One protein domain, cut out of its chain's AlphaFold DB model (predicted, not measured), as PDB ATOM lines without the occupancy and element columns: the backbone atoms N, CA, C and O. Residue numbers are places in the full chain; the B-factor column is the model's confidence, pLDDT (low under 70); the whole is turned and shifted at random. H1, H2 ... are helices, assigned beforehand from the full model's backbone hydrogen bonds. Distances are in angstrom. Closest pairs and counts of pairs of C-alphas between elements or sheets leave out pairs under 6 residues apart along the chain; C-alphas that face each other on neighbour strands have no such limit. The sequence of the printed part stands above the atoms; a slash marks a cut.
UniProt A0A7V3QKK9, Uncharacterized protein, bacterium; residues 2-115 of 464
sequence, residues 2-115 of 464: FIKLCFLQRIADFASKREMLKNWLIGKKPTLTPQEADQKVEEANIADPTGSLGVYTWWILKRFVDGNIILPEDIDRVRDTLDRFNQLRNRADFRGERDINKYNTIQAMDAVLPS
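What this domain is: This is residues 2 to 115 of the 464 residues of an uncharacterized protein of bacterium (UniProt A0A7V3QKK9). One long helix, H1, sticks out of an elongated body as an arm with its residues 2 to 13, while its other end packs with H2 and H3 in a group of three helices at one end of that body, which without the arm spans 44 by 25 by 20 A. At the other end of the body H4 and H5 form a second group, side by side, joined to the first where the end of H2 meets the start of H4. The printed part has 114 residues with five named helices, in the order H1, H2, H3, H4, H5, and no named strand; its class is all helix. The whole is compact, with a radius of gyration of the C-alphas of 15.3 A, and flat, spanning 42 by 42 by 20 A.

How they stand to each other: Begin at H1, residues 2 to 28, and look at its residues 18 to 26, which alone touch H2, residues 34 to 46; the closest C-alphas, of Lys 22 and Ala 37, are 5.6 A apart. These two helices run opposite ways at a steep tilt of 61 degrees. Residues 21 to 28 of H1 alone touch H3, residues 57 to 65, the same way at a shallow tilt of 13 degrees; the closest C-alphas are those of Lys 28 and Val 65, 7.0 A apart. H2 touches H3 with residues 40 to 45 alone, opposite ways at a steep tilt of 57 degrees, and the closest C-alphas are those of Asn 45 and Thr 57, 5.4 A apart. With residues 43 to 46 alone, H2 touches residues 75 to 79 of H4, residues 75 to 88, the same way at a steep tilt of 45 degrees; the C-alphas of Ile 46 and Ile 75, the closest, are 7.1 A apart. H2 is the hub, touching three helices. H3 and H4 are apart, but only just, their closest C-alphas being 8.0 A from each other. H4 touches H5, residues 106 to 112, the same way at a shallow tilt of 31 degrees, closest at the C-alphas of Thr 81 and Asp 110, 6.5 A. H1 is apart from H4 and H5. In H1, H2, H3 and H4 each O i to N i+4 pair is within hydrogen-bond range; in H5 2 of 3 are.

Where its parts are: Find C-alpha 2 at (-32.345, -18.433, 47.889); from there H1, residues 2 to 28, runs 39.1 A to C-alpha 28 at (-7.664, -48.562, 50.871). H2, residues 34 to 46, is 18.6 A long, H3, residues 57 to 65, 12.4 A, and H4, residues 75 to 88, 19.9 A. H5, residues 106 to 112, is 10.4 A long and ends at C-alpha 112, (-25.846, -59.540, 31.287).

The domain as a whole: The C-alphas farthest apart, of Phe 2 and Ala 111, lie 46.6 A from each other. The printed part has no cut, and its one long link is that from H4 to H5, residues 89 to 105. Mean pLDDT of the printed part is 80.2; look for values under 70 at residues 2 to 15, 51 to 54 and 114 to 115.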
ATOM      1  N   PHE A   2     -32.247 -16.958  47.816       25.92
ATOM      2  CA  PHE A   2     -32.345 -18.433  47.889       25.92
ATOM      3  C   PHE A   2     -31.522 -19.224  46.846       25.92
ATOM      4  O   PHE A   2     -30.840 -20.174  47.207       25.92
ATOM      5  N   ILE A   3     -31.497 -18.805  45.575       30.67
ATOM      6  CA  ILE A   3     -30.763 -19.524  44.507       30.67
ATOM      7  C   ILE A   3     -29.236 -19.521  44.738       30.67
ATOM      8  O   ILE A   3     -28.566 -20.512  44.457       30.67
ATOM      9  N   LYS A   4     -28.682 -18.437  45.305       30.55
ATOM     10  CA  LYS A   4     -27.247 -18.347  45.642       30.55
ATOM     11  C   LYS A   4     -26.870 -19.268  46.809       30.55
ATOM     12  O   LYS A   4     -25.801 -19.865  46.773       30.55
ATOM     13  N   LEU A   5     -27.754 -19.418  47.798       30.09
ATOM     14  CA  LEU A   5     -27.547 -20.316  48.939       30.09
ATOM     15  C   LEU A   5     -27.558 -21.791  48.507       30.09
ATOM     16  O   LEU A   5     -26.668 -22.539  48.890       30.09
ATOM     17  N   CYS A   6     -28.483 -22.196  47.629       35.59
ATOM     18  CA  CYS A   6     -28.524 -23.569  47.108       35.59
ATOM     19  C   CYS A   6     -27.308 -23.929  46.233       35.59
ATOM     20  O   CYS A   6     -26.872 -25.078  46.228       35.59
ATOM     21  N   PHE A   7     -26.756 -22.965  45.490       33.84
ATOM     22  CA  PHE A   7     -25.571 -23.178  44.656       33.84
ATOM     23  C   PHE A   7     -24.294 -23.341  45.494       33.84
ATOM     24  O   PHE A   7     -23.537 -24.283  45.277       33.84
ATOM     25  N   LEU A   8     -24.095 -22.477  46.494       36.78
ATOM     26  CA  LEU A   8     -22.967 -22.582  47.425       36.78
ATOM     27  C   LEU A   8     -23.040 -23.861  48.271       36.78
ATOM     28  O   LEU A   8     -22.017 -24.512  48.464       36.78
ATOM     29  N   GLN A   9     -24.244 -24.269  48.691       45.38
ATOM     30  CA  GLN A   9     -24.460 -25.545  49.379       45.38
ATOM     31  C   GLN A   9     -24.051 -26.735  48.499       45.38
ATOM     32  O   GLN A   9     -23.309 -27.598  48.948       45.38
ATOM     33  N   ARG A  10     -24.444 -26.752  47.217       51.25
ATOM     34  CA  ARG A  10     -24.052 -27.820  46.278       51.25
ATOM     35  C   ARG A  10     -22.544 -27.895  46.040       51.25
ATOM     36  O   ARG A  10     -22.019 -28.996  45.917       51.25
ATOM     37  N   ILE A  11     -21.855 -26.755  45.977       53.12
ATOM     38  CA  ILE A  11     -20.389 -26.715  45.850       53.12
ATOM     39  C   ILE A  11     -19.726 -27.270  47.116       53.12
ATOM     40  O   ILE A  11     -18.804 -28.077  47.017       53.12
ATOM     41  N   ALA A  12     -20.214 -26.887  48.298       53.00
ATOM     42  CA  ALA A  12     -19.707 -27.394  49.571       53.00
ATOM     43  C   ALA A  12     -19.946 -28.909  49.729       53.00
ATOM     44  O   ALA A  12     -19.033 -29.639  50.111       53.00
ATOM     45  N   ASP A  13     -21.133 -29.397  49.359       63.53
ATOM     46  CA  ASP A  13     -21.475 -30.824  49.379       63.53
ATOM     47  C   ASP A  13     -20.594 -31.627  48.403       63.53
ATOM     48  O   ASP A  13     -20.202 -32.759  48.693       63.53
ATOM     49  N   PHE A  14     -20.253 -31.039  47.253       64.31
ATOM     50  CA  PHE A  14     -19.366 -31.640  46.257       64.31
ATOM     51  C   PHE A  14     -17.921 -31.736  46.758       64.31
ATOM     52  O   PHE A  14     -17.324 -32.812  46.708       64.31
ATOM     53  N   ALA A  15     -17.373 -30.644  47.298       69.44
ATOM     54  CA  ALA A  15     -16.032 -30.625  47.879       69.44
ATOM     55  C   ALA A  15     -15.908 -31.614  49.053       69.44
ATOM     56  O   ALA A  15     -14.943 -32.372  49.128       69.44
ATOM     57  N   SER A  16     -16.929 -31.678  49.914       78.25
ATOM     58  CA  SER A  16     -17.000 -32.626  51.031       78.25
ATOM     59  C   SER A  16     -17.012 -34.087  50.558       78.25
ATOM     60  O   SER A  16     -16.254 -34.918  51.062       78.25
ATOM     61  N   LYS A  17     -17.810 -34.413  49.530       82.25
ATOM     62  CA  LYS A  17     -17.841 -35.763  48.940       82.25
ATOM     63  C   LYS A  17     -16.522 -36.153  48.280       82.25
ATOM     64  O   LYS A  17     -16.103 -37.299  48.429       82.25
ATOM     65  N   ARG A  18     -15.870 -35.229  47.569       83.94
ATOM     66  CA  ARG A  18     -14.556 -35.465  46.951       83.94
ATOM     67  C   ARG A  18     -13.516 -35.817  48.007       83.94
ATOM     68  O   ARG A  18     -12.851 -36.841  47.890       83.94
ATOM     69  N   GLU A  19     -13.442 -35.019  49.069       85.81
ATOM     70  CA  GLU A  19     -12.474 -35.235  50.145       85.81
ATOM     71  C   GLU A  19     -12.754 -36.546  50.899       85.81
ATOM     72  O   GLU A  19     -11.830 -37.286  51.234       85.81
ATOM     73  N   MET A  20     -14.029 -36.903  51.093       89.19
ATOM     74  CA  MET A  20     -14.423 -38.198  51.656       89.19
ATOM     75  C   MET A  20     -13.949 -39.376  50.787       89.19
ATOM     76  O   MET A  20     -13.388 -40.337  51.315       89.19
ATOM     77  N   LEU A  21     -14.160 -39.311  49.468       90.19
ATOM     78  CA  LEU A  21     -13.731 -40.346  48.520       90.19
ATOM     79  C   LEU A  21     -12.212 -40.489  48.473       90.19
ATOM     80  O   LEU A  21     -11.697 -41.605  48.501       90.19
ATOM     81  N   LYS A  22     -11.504 -39.361  48.451       91.94
ATOM     82  CA  LYS A  22     -10.046 -39.301  48.481       91.94
ATOM     83  C   LYS A  22      -9.490 -39.936  49.755       91.94
ATOM     84  O   LYS A  22      -8.654 -40.831  49.671       91.94
ATOM     85  N   ASN A  23     -10.003 -39.556  50.926       90.94
ATOM     86  CA  ASN A  23      -9.578 -40.135  52.204       90.94
ATOM     87  C   ASN A  23      -9.880 -41.637  52.287       90.94
ATOM     88  O   ASN A  23      -9.053 -42.414  52.769       90.94
ATOM     89  N   TRP A  24     -11.036 -42.070  51.776       94.38
ATOM     90  CA  TRP A  24     -11.361 -43.491  51.674       94.38
ATOM     91  C   TRP A  24     -10.379 -44.237  50.761       94.38
ATOM     92  O   TRP A  24      -9.903 -45.311  51.128       94.38
ATOM     93  N   LEU A  25     -10.041 -43.662  49.603       92.94
ATOM     94  CA  LEU A  25      -9.132 -44.266  48.634       92.94
ATOM     95  C   LEU A  25      -7.716 -44.402  49.203       92.94
ATOM     96  O   LEU A  25      -7.137 -45.481  49.098       92.94
ATOM     97  N   ILE A  26      -7.204 -43.369  49.878       93.25
ATOM     98  CA  ILE A  26      -5.915 -43.410  50.592       93.25
ATOM     99  C   ILE A  26      -5.938 -44.509  51.664       93.25
ATOM    100  O   ILE A  26      -5.011 -45.311  51.756       93.25
ATOM    101  N   GLY A  27      -7.031 -44.622  52.426       91.50
ATOM    102  CA  GLY A  27      -7.195 -45.680  53.427       91.50
ATOM    103  C   GLY A  27      -7.247 -47.101  52.846       91.50
ATOM    104  O   GLY A  27      -6.977 -48.064  53.565       91.50
ATOM    105  N   LYS A  28      -7.592 -47.261  51.562       94.19
ATOM    106  CA  LYS A  28      -7.664 -48.562  50.871       94.19
ATOM    107  C   LYS A  28      -6.442 -48.890  50.020       94.19
ATOM    108  O   LYS A  28      -6.108 -50.064  49.892       94.19
ATOM    109  N   LYS A  29      -5.768 -47.882  49.471       89.50
ATOM    110  CA  LYS A  29      -4.497 -47.988  48.748       89.50
ATOM    111  C   LYS A  29      -3.501 -46.981  49.344       89.50
ATOM    112  O   LYS A  29      -3.293 -45.924  48.753       89.50
ATOM    113  N   PRO A  30      -2.852 -47.315  50.480       87.56
ATOM    114  CA  PRO A  30      -1.920 -46.414  51.173       87.56
ATOM    115  C   PRO A  30      -0.690 -46.022  50.348       87.56
ATOM    116  O   PRO A  30       0.035 -45.106  50.716       87.56
ATOM    117  N   THR A  31      -0.438 -46.735  49.250       90.94
ATOM    118  CA  THR A  31       0.630 -46.440  48.292       90.94
ATOM    119  C   THR A  31       0.350 -45.204  47.441       90.94
ATOM    120  O   THR A  31       1.280 -44.700  46.826       90.94
ATOM    121  N   LEU A  32      -0.903 -44.745  47.359       89.62
ATOM    122  CA  LEU A  32      -1.257 -43.545  46.607       89.62
ATOM    123  C   LEU A  32      -0.928 -42.297  47.422       89.62
ATOM    124  O   LEU A  32      -1.335 -42.165  48.580       89.62
ATOM    125  N   THR A  33      -0.255 -41.348  46.789       92.81
ATOM    126  CA  THR A  33      -0.111 -40.000  47.336       92.81
ATOM    127  C   THR A  33      -1.469 -39.282  47.369       92.81
ATOM    128  O   THR A  33      -2.385 -39.628  46.615       92.81
ATOM    129  N   PRO A  34      -1.633 -38.236  48.202       89.31
ATOM    130  CA  PRO A  34      -2.867 -37.452  48.219       89.31
ATOM    131  C   PRO A  34      -3.239 -36.840  46.861       89.31
ATOM    132  O   PRO A  34      -4.426 -36.696  46.580       89.31
ATOM    133  N   GLN A  35      -2.246 -36.490  46.038       88.06
ATOM    134  CA  GLN A  35      -2.446 -35.944  44.692       88.06
ATOM    135  C   GLN A  35      -2.936 -37.024  43.723       88.06
ATOM    136  O   GLN A  35      -3.950 -36.834  43.058       88.06
ATOM    137  N   GLU A  36      -2.293 -38.193  43.709       89.75
ATOM    138  CA  GLU A  36      -2.733 -39.318  42.876       89.75
ATOM    139  C   GLU A  36      -4.128 -39.804  43.275       89.75
ATOM    140  O   GLU A  36      -4.950 -40.112  42.416       89.75
ATOM    141  N   ALA A  37      -4.430 -39.852  44.575       89.94
ATOM    142  CA  ALA A  37      -5.757 -40.221  45.049       89.94
ATOM    143  C   ALA A  37      -6.829 -39.238  44.553       89.94
ATOM    144  O   ALA A  37      -7.898 -39.665  44.119       89.94
ATOM    145  N   ASP A  38      -6.535 -37.938  44.577       88.19
ATOM    146  CA  ASP A  38      -7.432 -36.900  44.070       88.19
ATOM    147  C   ASP A  38      -7.632 -37.009  42.548       88.19
ATOM    148  O   ASP A  38      -8.763 -36.961  42.061       88.19
ATOM    149  N   GLN A  39      -6.556 -37.281  41.804       90.38
ATOM    150  CA  GLN A  39      -6.620 -37.543  40.368       90.38
ATOM    151  C   GLN A  39      -7.472 -38.779  40.047       90.38
ATOM    152  O   GLN A  39      -8.308 -38.732  39.147       90.38
ATOM    153  N   LYS A  40      -7.333 -39.877  40.801       91.31
ATOM    154  CA  LYS A  40      -8.151 -41.087  40.595       91.31
ATOM    155  C   LYS A  40      -9.629 -40.849  40.892       91.31
ATOM    156  O   LYS A  40     -10.479 -41.438  40.225       91.31
ATOM    157  N   VAL A  41      -9.954 -39.984  41.856       91.00
ATOM    158  CA  VAL A  41     -11.340 -39.558  42.105       91.00
ATOM    159  C   VAL A  41     -11.889 -38.773  40.912       91.00
ATOM    160  O   VAL A  41     -13.028 -39.013  40.512       91.00
ATOM    161  N   GLU A  42     -11.090 -37.893  40.305       88.50
ATOM    162  CA  GLU A  42     -11.494 -37.154  39.103       88.50
ATOM    163  C   GLU A  42     -11.666 -38.077  37.885       88.50
ATOM    164  O   GLU A  42     -12.686 -38.022  37.204       88.50
ATOM    165  N   GLU A  43     -10.729 -38.993  37.641       89.94
ATOM    166  CA  GLU A  43     -10.822 -39.984  36.560       89.94
ATOM    167  C   GLU A  43     -12.061 -40.883  36.715       89.94
ATOM    168  O   GLU A  43     -12.785 -41.131  35.748       89.94
ATOM    169  N   ALA A  44     -12.362 -41.319  37.943       90.75
ATOM    170  CA  ALA A  44     -13.577 -42.070  38.239       90.75
ATOM    171  C   ALA A  44     -14.850 -41.239  38.012       90.75
ATOM    172  O   ALA A  44     -15.852 -41.773  37.541       90.75
ATOM    173  N   ASN A  45     -14.814 -39.940  38.317       87.88
ATOM    174  CA  ASN A  45     -15.914 -39.016  38.060       87.88
ATOM    175  C   ASN A  45     -16.140 -38.786  36.552       87.88
ATOM    176  O   ASN A  45     -17.284 -38.707  36.115       87.88
ATOM    177  N   ILE A  46     -15.078 -38.743  35.740       85.56
ATOM    178  CA  ILE A  46     -15.170 -38.661  34.268       85.56
ATOM    179  C   ILE A  46     -15.795 -39.935  33.676       85.56
ATOM    180  O   ILE A  46     -16.561 -39.862  32.711       85.56
ATOM    181  N   ALA A  47     -15.478 -41.099  34.249       84.62
ATOM    182  CA  ALA A  47     -16.059 -42.381  33.859       84.62
ATOM    183  C   ALA A  47     -17.514 -42.570  34.336       84.62
ATOM    184  O   ALA A  47     -18.182 -43.502  33.890       84.62
ATOM    185  N   ASP A  48     -18.027 -41.711  35.223       88.31
ATOM    186  CA  ASP A  48     -19.406 -41.766  35.704       88.31
ATOM    187  C   ASP A  48     -20.362 -41.027  34.741       88.31
ATOM    188  O   ASP A  48     -20.351 -39.793  34.674       88.31
ATOM    189  N   PRO A  49     -21.254 -41.736  34.020       81.38
ATOM    190  CA  PRO A  49     -22.160 -41.113  33.052       81.38
ATOM    191  C   PRO A  49     -23.242 -40.233  33.700       81.38
ATOM    192  O   PRO A  49     -23.951 -39.519  32.995       81.38
ATOM    193  N   THR A  50     -23.406 -40.273  35.030       77.19
ATOM    194  CA  THR A  50     -24.410 -39.462  35.741       77.19
ATOM    195  C   THR A  50     -23.924 -38.051  36.088       77.19
ATOM    196  O   THR A  50     -24.744 -37.197  36.428       77.19
ATOM    197  N   GLY A  51     -22.622 -37.783  35.933       63.00
ATOM    198  CA  GLY A  51     -22.003 -36.486  36.199       63.00
ATOM    199  C   GLY A  51     -21.954 -36.096  37.686       63.00
ATOM    200  O   GLY A  51     -22.570 -36.717  38.545       63.00
ATOM    201  N   SER A  52     -21.195 -35.035  37.983       58.66
ATOM    202  CA  SER A  52     -20.984 -34.426  39.313       58.66
ATOM    203  C   SER A  52     -20.907 -35.409  40.501       58.66
ATOM    204  O   SER A  52     -21.870 -35.517  41.259       58.66
ATOM    205  N   LEU A  53     -19.747 -36.062  40.693       62.53
ATOM    206  CA  LEU A  53     -19.473 -37.076  41.732       62.53
ATOM    207  C   LEU A  53     -20.658 -38.022  41.862       62.53
ATOM    208  O   LEU A  53     -21.329 -38.106  42.900       62.53
ATOM    209  N   GLY A  54     -20.956 -38.604  40.706       62.47
ATOM    210  CA  GLY A  54     -22.211 -39.242  40.397       62.47
ATOM    211  C   GLY A  54     -22.461 -40.512  41.194       62.47
ATOM    212  O   GLY A  54     -21.697 -40.936  42.067       62.47
ATOM    213  N   VAL A  55     -23.591 -41.136  40.883       74.94
ATOM    214  CA  VAL A  55     -24.115 -42.309  41.594       74.94
ATOM    215  C   VAL A  55     -23.126 -43.482  41.578       74.94
ATOM    216  O   VAL A  55     -23.150 -44.317  42.484       74.94
ATOM    217  N   TYR A  56     -22.246 -43.549  40.577       89.88
ATOM    218  CA  TYR A  56     -21.366 -44.685  40.330       89.88
ATOM    219  C   TYR A  56     -19.901 -44.426  40.668       89.88
ATOM    220  O   TYR A  56     -19.142 -45.386  40.761       89.88
ATOM    221  N   THR A  57     -19.508 -43.183  40.942       90.75
ATOM    222  CA  THR A  57     -18.118 -42.808  41.250       90.75
ATOM    223  C   THR A  57     -17.539 -43.661  42.390       90.75
ATOM    224  O   THR A  57     -16.435 -44.192  42.282       90.75
ATOM    225  N   TRP A  58     -18.318 -43.895  43.454       91.25
ATOM    226  CA  TRP A  58     -17.921 -44.781  44.559       91.25
ATOM    227  C   TRP A  58     -17.709 -46.235  44.105       91.25
ATOM    228  O   TRP A  58     -16.764 -46.903  44.529       91.25
ATOM    229  N   TRP A  59     -18.587 -46.742  43.236       93.50
ATOM    230  CA  TRP A  59     -18.479 -48.098  42.703       93.50
ATOM    231  C   TRP A  59     -17.243 -48.233  41.806       93.50
ATOM    232  O   TRP A  59     -16.477 -49.173  41.992       93.50
ATOM    233  N   ILE A  60     -16.989 -47.268  40.917       95.00
ATOM    234  CA  ILE A  60     -15.810 -47.245  40.035       95.00
ATOM    235  C   ILE A  60     -14.525 -47.286  40.868       95.00
ATOM    236  O   ILE A  60     -13.664 -48.130  40.629       95.00
ATOM    237  N   LEU A  61     -14.432 -46.454  41.911       94.69
ATOM    238  CA  LEU A  61     -13.276 -46.433  42.812       94.69
ATOM    239  C   LEU A  61     -13.093 -47.751  43.568       94.69
ATOM    240  O   LEU A  61     -11.967 -48.222  43.712       94.69
ATOM    241  N   LYS A  62     -14.182 -48.398  43.999       94.00
ATOM    242  CA  LYS A  62     -14.118 -49.739  44.596       94.00
ATOM    243  C   LYS A  62     -13.520 -50.757  43.629       94.00
ATOM    244  O   LYS A  62     -12.639 -51.518  44.011       94.00
ATOM    245  N   ARG A  63     -13.935 -50.729  42.364       94.00
ATOM    246  CA  ARG A  63     -13.421 -51.652  41.344       94.00
ATOM    247  C   ARG A  63     -11.994 -51.337  40.914       94.00
ATOM    248  O   ARG A  63     -11.247 -52.269  40.637       94.00
ATOM    249  N   PHE A  64     -11.588 -50.072  40.950       94.62
ATOM    250  CA  PHE A  64     -10.189 -49.671  40.806       94.62
ATOM    251  C   PHE A  64      -9.311 -50.173  41.965       94.62
ATOM    252  O   PHE A  64      -8.188 -50.642  41.752       94.62
ATOM    253  N   VAL A  65      -9.802 -50.104  43.207       93.81
ATOM    254  CA  VAL A  65      -9.096 -50.663  44.371       93.81
ATOM    255  C   VAL A  65      -8.920 -52.171  44.214       93.81
ATOM    256  O   VAL A  65      -7.805 -52.658  44.388       93.81
ATOM    257  N   ASP A  66      -9.978 -52.869  43.798       90.50
ATOM    258  CA  ASP A  66      -9.983 -54.319  43.575       90.50
ATOM    259  C   ASP A  66      -9.155 -54.763  42.344       90.50
ATOM    260  O   ASP A  66      -9.005 -55.959  42.114       90.50
ATOM    261  N   GLY A  67      -8.640 -53.828  41.532       87.69
ATOM    262  CA  GLY A  67      -7.873 -54.124  40.313       87.69
ATOM    263  C   GLY A  67      -8.715 -54.551  39.103       87.69
ATOM    264  O   GLY A  67      -8.171 -55.014  38.108       87.69
ATOM    265  N   ASN A  68     -10.038 -54.386  39.170       86.88
ATOM    266  CA  ASN A  68     -10.979 -54.761  38.107       86.88
ATOM    267  C   ASN A  68     -11.223 -53.647  37.074       86.88
ATOM    268  O   ASN A  68     -11.836 -53.898  36.036       86.88
ATOM    269  N   ILE A  69     -10.787 -52.423  37.379       89.75
ATOM    270  CA  ILE A  69     -10.795 -51.254  36.491       89.75
ATOM    271  C   ILE A  69      -9.415 -50.607  36.570       89.75
ATOM    272  O   ILE A  69      -8.900 -50.396  37.671       89.75
ATOM    273  N   ILE A  70      -8.846 -50.254  35.422       87.62
ATOM    274  CA  ILE A  70      -7.600 -49.492  35.325       87.62
ATOM    275  C   ILE A  70      -7.947 -48.075  34.865       87.62
ATOM    276  O   ILE A  70      -8.501 -47.885  33.788       87.62
ATOM    277  N   LEU A  71      -7.692 -47.076  35.705       85.94
ATOM    278  CA  LEU A  71      -7.883 -45.669  35.345       85.94
ATOM    279  C   LEU A  71      -6.523 -45.056  34.985       85.94
ATOM    280  O   LEU A  71      -5.583 -45.280  35.762       85.94
ATOM    281  N   PRO A  72      -6.424 -44.240  33.915       88.62
ATOM    282  CA  PRO A  72      -7.509 -43.730  33.057       88.62
ATOM    283  C   PRO A  72      -7.914 -44.623  31.859       88.62
ATOM    284  O   PRO A  72      -8.826 -44.269  31.113       88.62
ATOM    285  N   GLU A  73      -7.264 -45.760  31.641       83.69
ATOM    286  CA  GLU A  73      -7.357 -46.563  30.412       83.69
ATOM    287  C   GLU A  73      -8.766 -47.113  30.136       83.69
ATOM    288  O   GLU A  73      -9.210 -47.164  28.991       83.69
ATOM    289  N   ASP A  74      -9.493 -47.500  31.183       75.31
ATOM    290  CA  ASP A  74     -10.834 -48.074  31.087       75.31
ATOM    291  C   ASP A  74     -11.960 -47.027  31.092       75.31
ATOM    292  O   ASP A  74     -13.130 -47.414  31.047       75.31
ATOM    293  N   ILE A  75     -11.661 -45.721  31.157       83.44
ATOM    294  CA  ILE A  75     -12.675 -44.666  31.344       83.44
ATOM    295  C   ILE A  75     -13.820 -44.786  30.327       83.44
ATOM    296  O   ILE A  75     -14.988 -44.778  30.719       83.44
ATOM    297  N   ASP A  76     -13.511 -44.916  29.036       77.50
ATOM    298  CA  ASP A  76     -14.533 -44.973  27.982       77.50
ATOM    299  C   ASP A  76     -15.387 -46.241  28.083       77.50
ATOM    300  O   ASP A  76     -16.614 -46.165  28.058       77.50
ATOM    301  N   ARG A  77     -14.750 -47.398  28.308       79.88
ATOM    302  CA  ARG A  77     -15.440 -48.684  28.482       79.88
ATOM    303  C   ARG A  77     -16.378 -48.656  29.688       79.88
ATOM    304  O   ARG A  77     -17.532 -49.058  29.583       79.88
ATOM    305  N   VAL A  78     -15.888 -48.175  30.829       84.69
ATOM    306  CA  VAL A  78     -16.656 -48.080  32.077       84.69
ATOM    307  C   VAL A  78     -17.857 -47.165  31.894       84.69
ATOM    308  O   VAL A  78     -18.971 -47.546  32.253       84.69
ATOM    309  N   ARG A  79     -17.650 -45.995  31.288       86.25
ATOM    310  CA  ARG A  79     -18.709 -45.024  31.016       86.25
ATOM    311  C   ARG A  79     -19.807 -45.615  30.136       86.25
ATOM    312  O   ARG A  79     -20.977 -45.546  30.509       86.25
ATOM    313  N   ASP A  80     -19.434 -46.259  29.031       79.88
ATOM    314  CA  ASP A  80     -20.373 -46.872  28.087       79.88
ATOM    315  C   ASP A  80     -21.146 -48.043  28.720       79.88
ATOM    316  O   ASP A  80     -22.347 -48.217  28.493       79.88
ATOM    317  N   THR A  81     -20.490 -48.871  29.537       83.69
ATOM    318  CA  THR A  81     -21.147 -49.968  30.267       83.69
ATOM    319  C   THR A  81     -22.113 -49.446  31.329       83.69
ATOM    320  O   THR A  81     -23.243 -49.930  31.419       83.69
ATOM    321  N   LEU A  82     -21.718 -48.435  32.105       88.94
ATOM    322  CA  LEU A  82     -22.565 -47.848  33.141       88.94
ATOM    323  C   LEU A  82     -23.752 -47.072  32.565       88.94
ATOM    324  O   LEU A  82     -24.837 -47.107  33.150       88.94
ATOM    325  N   ASP A  83     -23.583 -46.412  31.419       85.69
ATOM    326  CA  ASP A  83     -24.681 -45.732  30.733       85.69
ATOM    327  C   ASP A  83     -25.717 -46.753  30.238       85.69
ATOM    328  O   ASP A  83     -26.905 -46.657  30.564       85.69
ATOM    329  N   ARG A  84     -25.258 -47.831  29.582       81.50
ATOM    330  CA  ARG A  84     -26.113 -48.969  29.197       81.50
ATOM    331  C   ARG A  84     -26.831 -49.573  30.399       81.50
ATOM    332  O   ARG A  84     -28.041 -49.797  30.349       81.50
ATOM    333  N   PHE A  85     -26.120 -49.802  31.498       88.94
ATOM    334  CA  PHE A  85     -26.716 -50.302  32.731       88.94
ATOM    335  C   PHE A  85     -27.806 -49.368  33.261       88.94
ATOM    336  O   PHE A  85     -28.906 -49.823  33.576       88.94
ATOM    337  N   ASN A  86     -27.553 -48.059  33.303       85.50
ATOM    338  CA  ASN A  86     -28.520 -47.082  33.792       85.50
ATOM    339  C   ASN A  86     -29.802 -47.049  32.939       85.50
ATOM    340  O   ASN A  86     -30.900 -46.946  33.487       85.50
ATOM    341  N   GLN A  87     -29.667 -47.194  31.617       80.44
ATOM    342  CA  GLN A  87     -30.786 -47.230  30.669       80.44
ATOM    343  C   GLN A  87     -31.604 -48.531  30.729       80.44
ATOM    344  O   GLN A  87     -32.811 -48.518  30.465       80.44
ATOM    345  N   LEU A  88     -30.960 -49.663  31.033       83.81
ATOM    346  CA  LEU A  88     -31.581 -50.992  30.966       83.81
ATOM    347  C   LEU A  88     -32.099 -51.495  32.319       83.81
ATOM    348  O   LEU A  88     -33.146 -52.138  32.347       83.81
ATOM    349  N   ARG A  89     -31.445 -51.169  33.442       87.06
ATOM    350  CA  ARG A  89     -31.731 -51.768  34.767       87.06
ATOM    351  C   ARG A  89     -33.172 -51.615  35.261       87.06
ATOM    352  O   ARG A  89     -33.644 -52.432  36.044       87.06
ATOM    353  N   ASN A  90     -33.863 -50.566  34.819       82.88
ATOM    354  CA  ASN A  90     -35.237 -50.266  35.229       82.88
ATOM    355  C   ASN A  90     -36.291 -50.827  34.265       82.88
ATOM    356  O   ASN A  90     -37.485 -50.685  34.524       82.88
ATOM    357  N   ARG A  91     -35.882 -51.445  33.150       81.38
ATOM    358  CA  ARG A  91     -36.824 -52.039  32.200       81.38
ATOM    359  C   ARG A  91     -37.441 -53.313  32.776       81.38
ATOM    360  O   ARG A  91     -36.813 -54.045  33.544       81.38
ATOM    361  N   ALA A  92     -38.690 -53.578  32.398       80.56
ATOM    362  CA  ALA A  92     -39.440 -54.738  32.878       80.56
ATOM    363  C   ALA A  92     -38.849 -56.074  32.391       80.56
ATOM    364  O   ALA A  92     -38.966 -57.080  33.082       80.56
ATOM    365  N   ASP A  93     -38.198 -56.073  31.229       80.38
ATOM    366  CA  ASP A  93     -37.597 -57.233  30.568       80.38
ATOM    367  C   ASP A  93     -36.117 -57.458  30.925       80.38
ATOM    368  O   ASP A  93     -35.523 -58.447  30.490       80.38
ATOM    369  N   PHE A  94     -35.509 -56.576  31.726       82.38
ATOM    370  CA  PHE A  94     -34.121 -56.728  32.147       82.38
ATOM    371  C   PHE A  94     -33.969 -57.921  33.096       82.38
ATOM    372  O   PHE A  94     -34.555 -57.948  34.179       82.38
ATOM    373  N   ARG A  95     -33.167 -58.908  32.678       83.25
ATOM    374  CA  ARG A  95     -32.938 -60.164  33.414       83.25
ATOM    375  C   ARG A  95     -31.691 -60.154  34.303       83.25
ATOM    376  O   ARG A  95     -31.466 -61.125  35.016       83.25
ATOM    377  N   GLY A  96     -30.879 -59.098  34.239       87.69
ATOM    378  CA  GLY A  96     -29.720 -58.928  35.112       87.69
ATOM    379  C   GLY A  96     -30.094 -58.385  36.494       87.69
ATOM    380  O   GLY A  96     -31.211 -57.921  36.734       87.69
ATOM    381  N   GLU A  97     -29.122 -58.386  37.402       92.69
ATOM    382  CA  GLU A  97     -29.233 -57.735  38.708       92.69
ATOM    383  C   GLU A  97     -29.397 -56.219  38.554       92.69
ATOM    384  O   GLU A  97     -28.636 -55.566  37.837       92.69
ATOM    385  N   ARG A  98     -30.383 -55.634  39.239       90.81
ATOM    386  CA  ARG A  98     -30.674 -54.188  39.151       90.81
ATOM    387  C   ARG A  98     -29.792 -53.334  40.058       90.81
ATOM    388  O   ARG A  98     -29.659 -52.130  39.836       90.81
ATOM    389  N   ASP A  99     -29.210 -53.948  41.083       90.06
ATOM    390  CA  ASP A  99     -28.261 -53.304  41.986       90.06
ATOM    391  C   ASP A  99     -26.841 -53.417  41.419       90.06
ATOM    392  O   ASP A  99     -26.302 -54.513  41.258       90.06
ATOM    393  N   ILE A 100     -26.215 -52.266  41.157       89.88
ATOM    394  CA  ILE A 100     -24.856 -52.189  40.613       89.88
ATOM    395  C   ILE A 100     -23.828 -52.899  41.509       89.88
ATOM    396  O   ILE A 100     -22.838 -53.453  41.027       89.88
ATOM    397  N   ASN A 101     -24.064 -52.942  42.823       90.31
ATOM    398  CA  ASN A 101     -23.134 -53.547  43.774       90.31
ATOM    399  C   ASN A 101     -23.042 -55.072  43.648       90.31
ATOM    400  O   ASN A 101     -22.095 -55.657  44.176       90.31
ATOM    401  N   LYS A 102     -23.978 -55.711  42.934       92.00
ATOM    402  CA  LYS A 102     -23.932 -57.145  42.618       92.00
ATOM    403  C   LYS A 102     -22.904 -57.482  41.540       92.00
ATOM    404  O   LYS A 102     -22.464 -58.626  41.463       92.00
ATOM    405  N   TYR A 103     -22.464 -56.496  40.761       90.25
ATOM    406  CA  TYR A 103     -21.412 -56.672  39.767       90.25
ATOM    407  C   TYR A 103     -20.046 -56.367  40.378       90.25
ATOM    408  O   TYR A 103     -19.788 -55.268  40.884       90.25
ATOM    409  N   ASN A 104     -19.164 -57.366  40.331       86.06
ATOM    410  CA  ASN A 104     -17.792 -57.261  40.830       86.06
ATOM    411  C   ASN A 104     -16.775 -56.885  39.753       86.06
ATOM    412  O   ASN A 104     -15.682 -56.446  40.090       86.06
ATOM    413  N   THR A 105     -17.133 -57.019  38.478       83.56
ATOM    414  CA  THR A 105     -16.290 -56.649  37.338       83.56
ATOM    415  C   THR A 105     -17.144 -55.990  36.259       83.56
ATOM    416  O   THR A 105     -18.356 -56.222  36.193       83.56
ATOM    417  N   ILE A 106     -16.517 -55.181  35.403       80.69
ATOM    418  CA  ILE A 106     -17.182 -54.603  34.224       80.69
ATOM    419  C   ILE A 106     -17.637 -55.712  33.271       80.69
ATOM    420  O   ILE A 106     -18.758 -55.674  32.784       80.69
ATOM    421  N   GLN A 107     -16.828 -56.760  33.107       78.62
ATOM    422  CA  GLN A 107     -17.128 -57.906  32.249       78.62
ATOM    423  C   GLN A 107     -18.379 -58.668  32.711       78.62
ATOM    424  O   GLN A 107     -19.175 -59.099  31.884       78.62
ATOM    425  N   ALA A 108     -18.581 -58.815  34.026       82.44
ATOM    426  CA  ALA A 108     -19.784 -59.448  34.566       82.44
ATOM    427  C   ALA A 108     -21.046 -58.619  34.286       82.44
ATOM    428  O   ALA A 108     -22.118 -59.181  34.077       82.44
ATOM    429  N   MET A 109     -20.918 -57.289  34.272       84.25
ATOM    430  CA  MET A 109     -22.010 -56.394  33.901       84.25
ATOM    431  C   MET A 109     -22.268 -56.451  32.390       84.25
ATOM    432  O   MET A 109     -23.404 -56.652  31.974       84.25
ATOM    433  N   ASP A 110     -21.218 -56.374  31.571       79.19
ATOM    434  CA  ASP A 110     -21.306 -56.487  30.112       79.19
ATOM    435  C   ASP A 110     -21.949 -57.802  29.655       79.19
ATOM    436  O   ASP A 110     -22.693 -57.803  28.681       79.19
ATOM    437  N   ALA A 111     -21.710 -58.911  30.361       79.06
ATOM    438  CA  ALA A 111     -22.257 -60.220  30.004       79.06
ATOM    439  C   ALA A 111     -23.788 -60.317  30.147       79.06
ATOM    440  O   ALA A 111     -24.417 -61.125  29.466       79.06
ATOM    441  N   VAL A 112     -24.391 -59.527  31.043       78.06
ATOM    442  CA  VAL A 112     -25.846 -59.540  31.287       78.06
ATOM    443  C   VAL A 112     -26.562 -58.350  30.670       78.06
ATOM    444  O   VAL A 112     -27.785 -58.375  30.516       78.06
ATOM    445  N   LEU A 113     -25.819 -57.294  30.340       76.75
ATOM    446  CA  LEU A 113     -26.333 -56.238  29.499       76.75
ATOM    447  C   LEU A 113     -26.451 -56.833  28.100       76.75
ATOM    448  O   LEU A 113     -25.425 -57.155  27.502       76.75
ATOM    449  N   PRO A 114     -27.669 -57.002  27.552       62.06
ATOM    450  CA  PRO A 114     -27.773 -57.343  26.147       62.06
ATOM    451  C   PRO A 114     -26.940 -56.317  25.383       62.06
ATOM    452  O   PRO A 114     -27.046 -55.113  25.651       62.06
ATOM    453  N   SER A 115     -26.088 -56.791  24.466       50.12
ATOM    454  CA  SER A 115     -25.487 -55.920  23.459       50.12
ATOM    455  C   SER A 115     -26.609 -55.015  22.977       50.12
ATOM    456  O   SER A 115     -27.660 -55.537  22.583       50.12
TER     457      SER A 115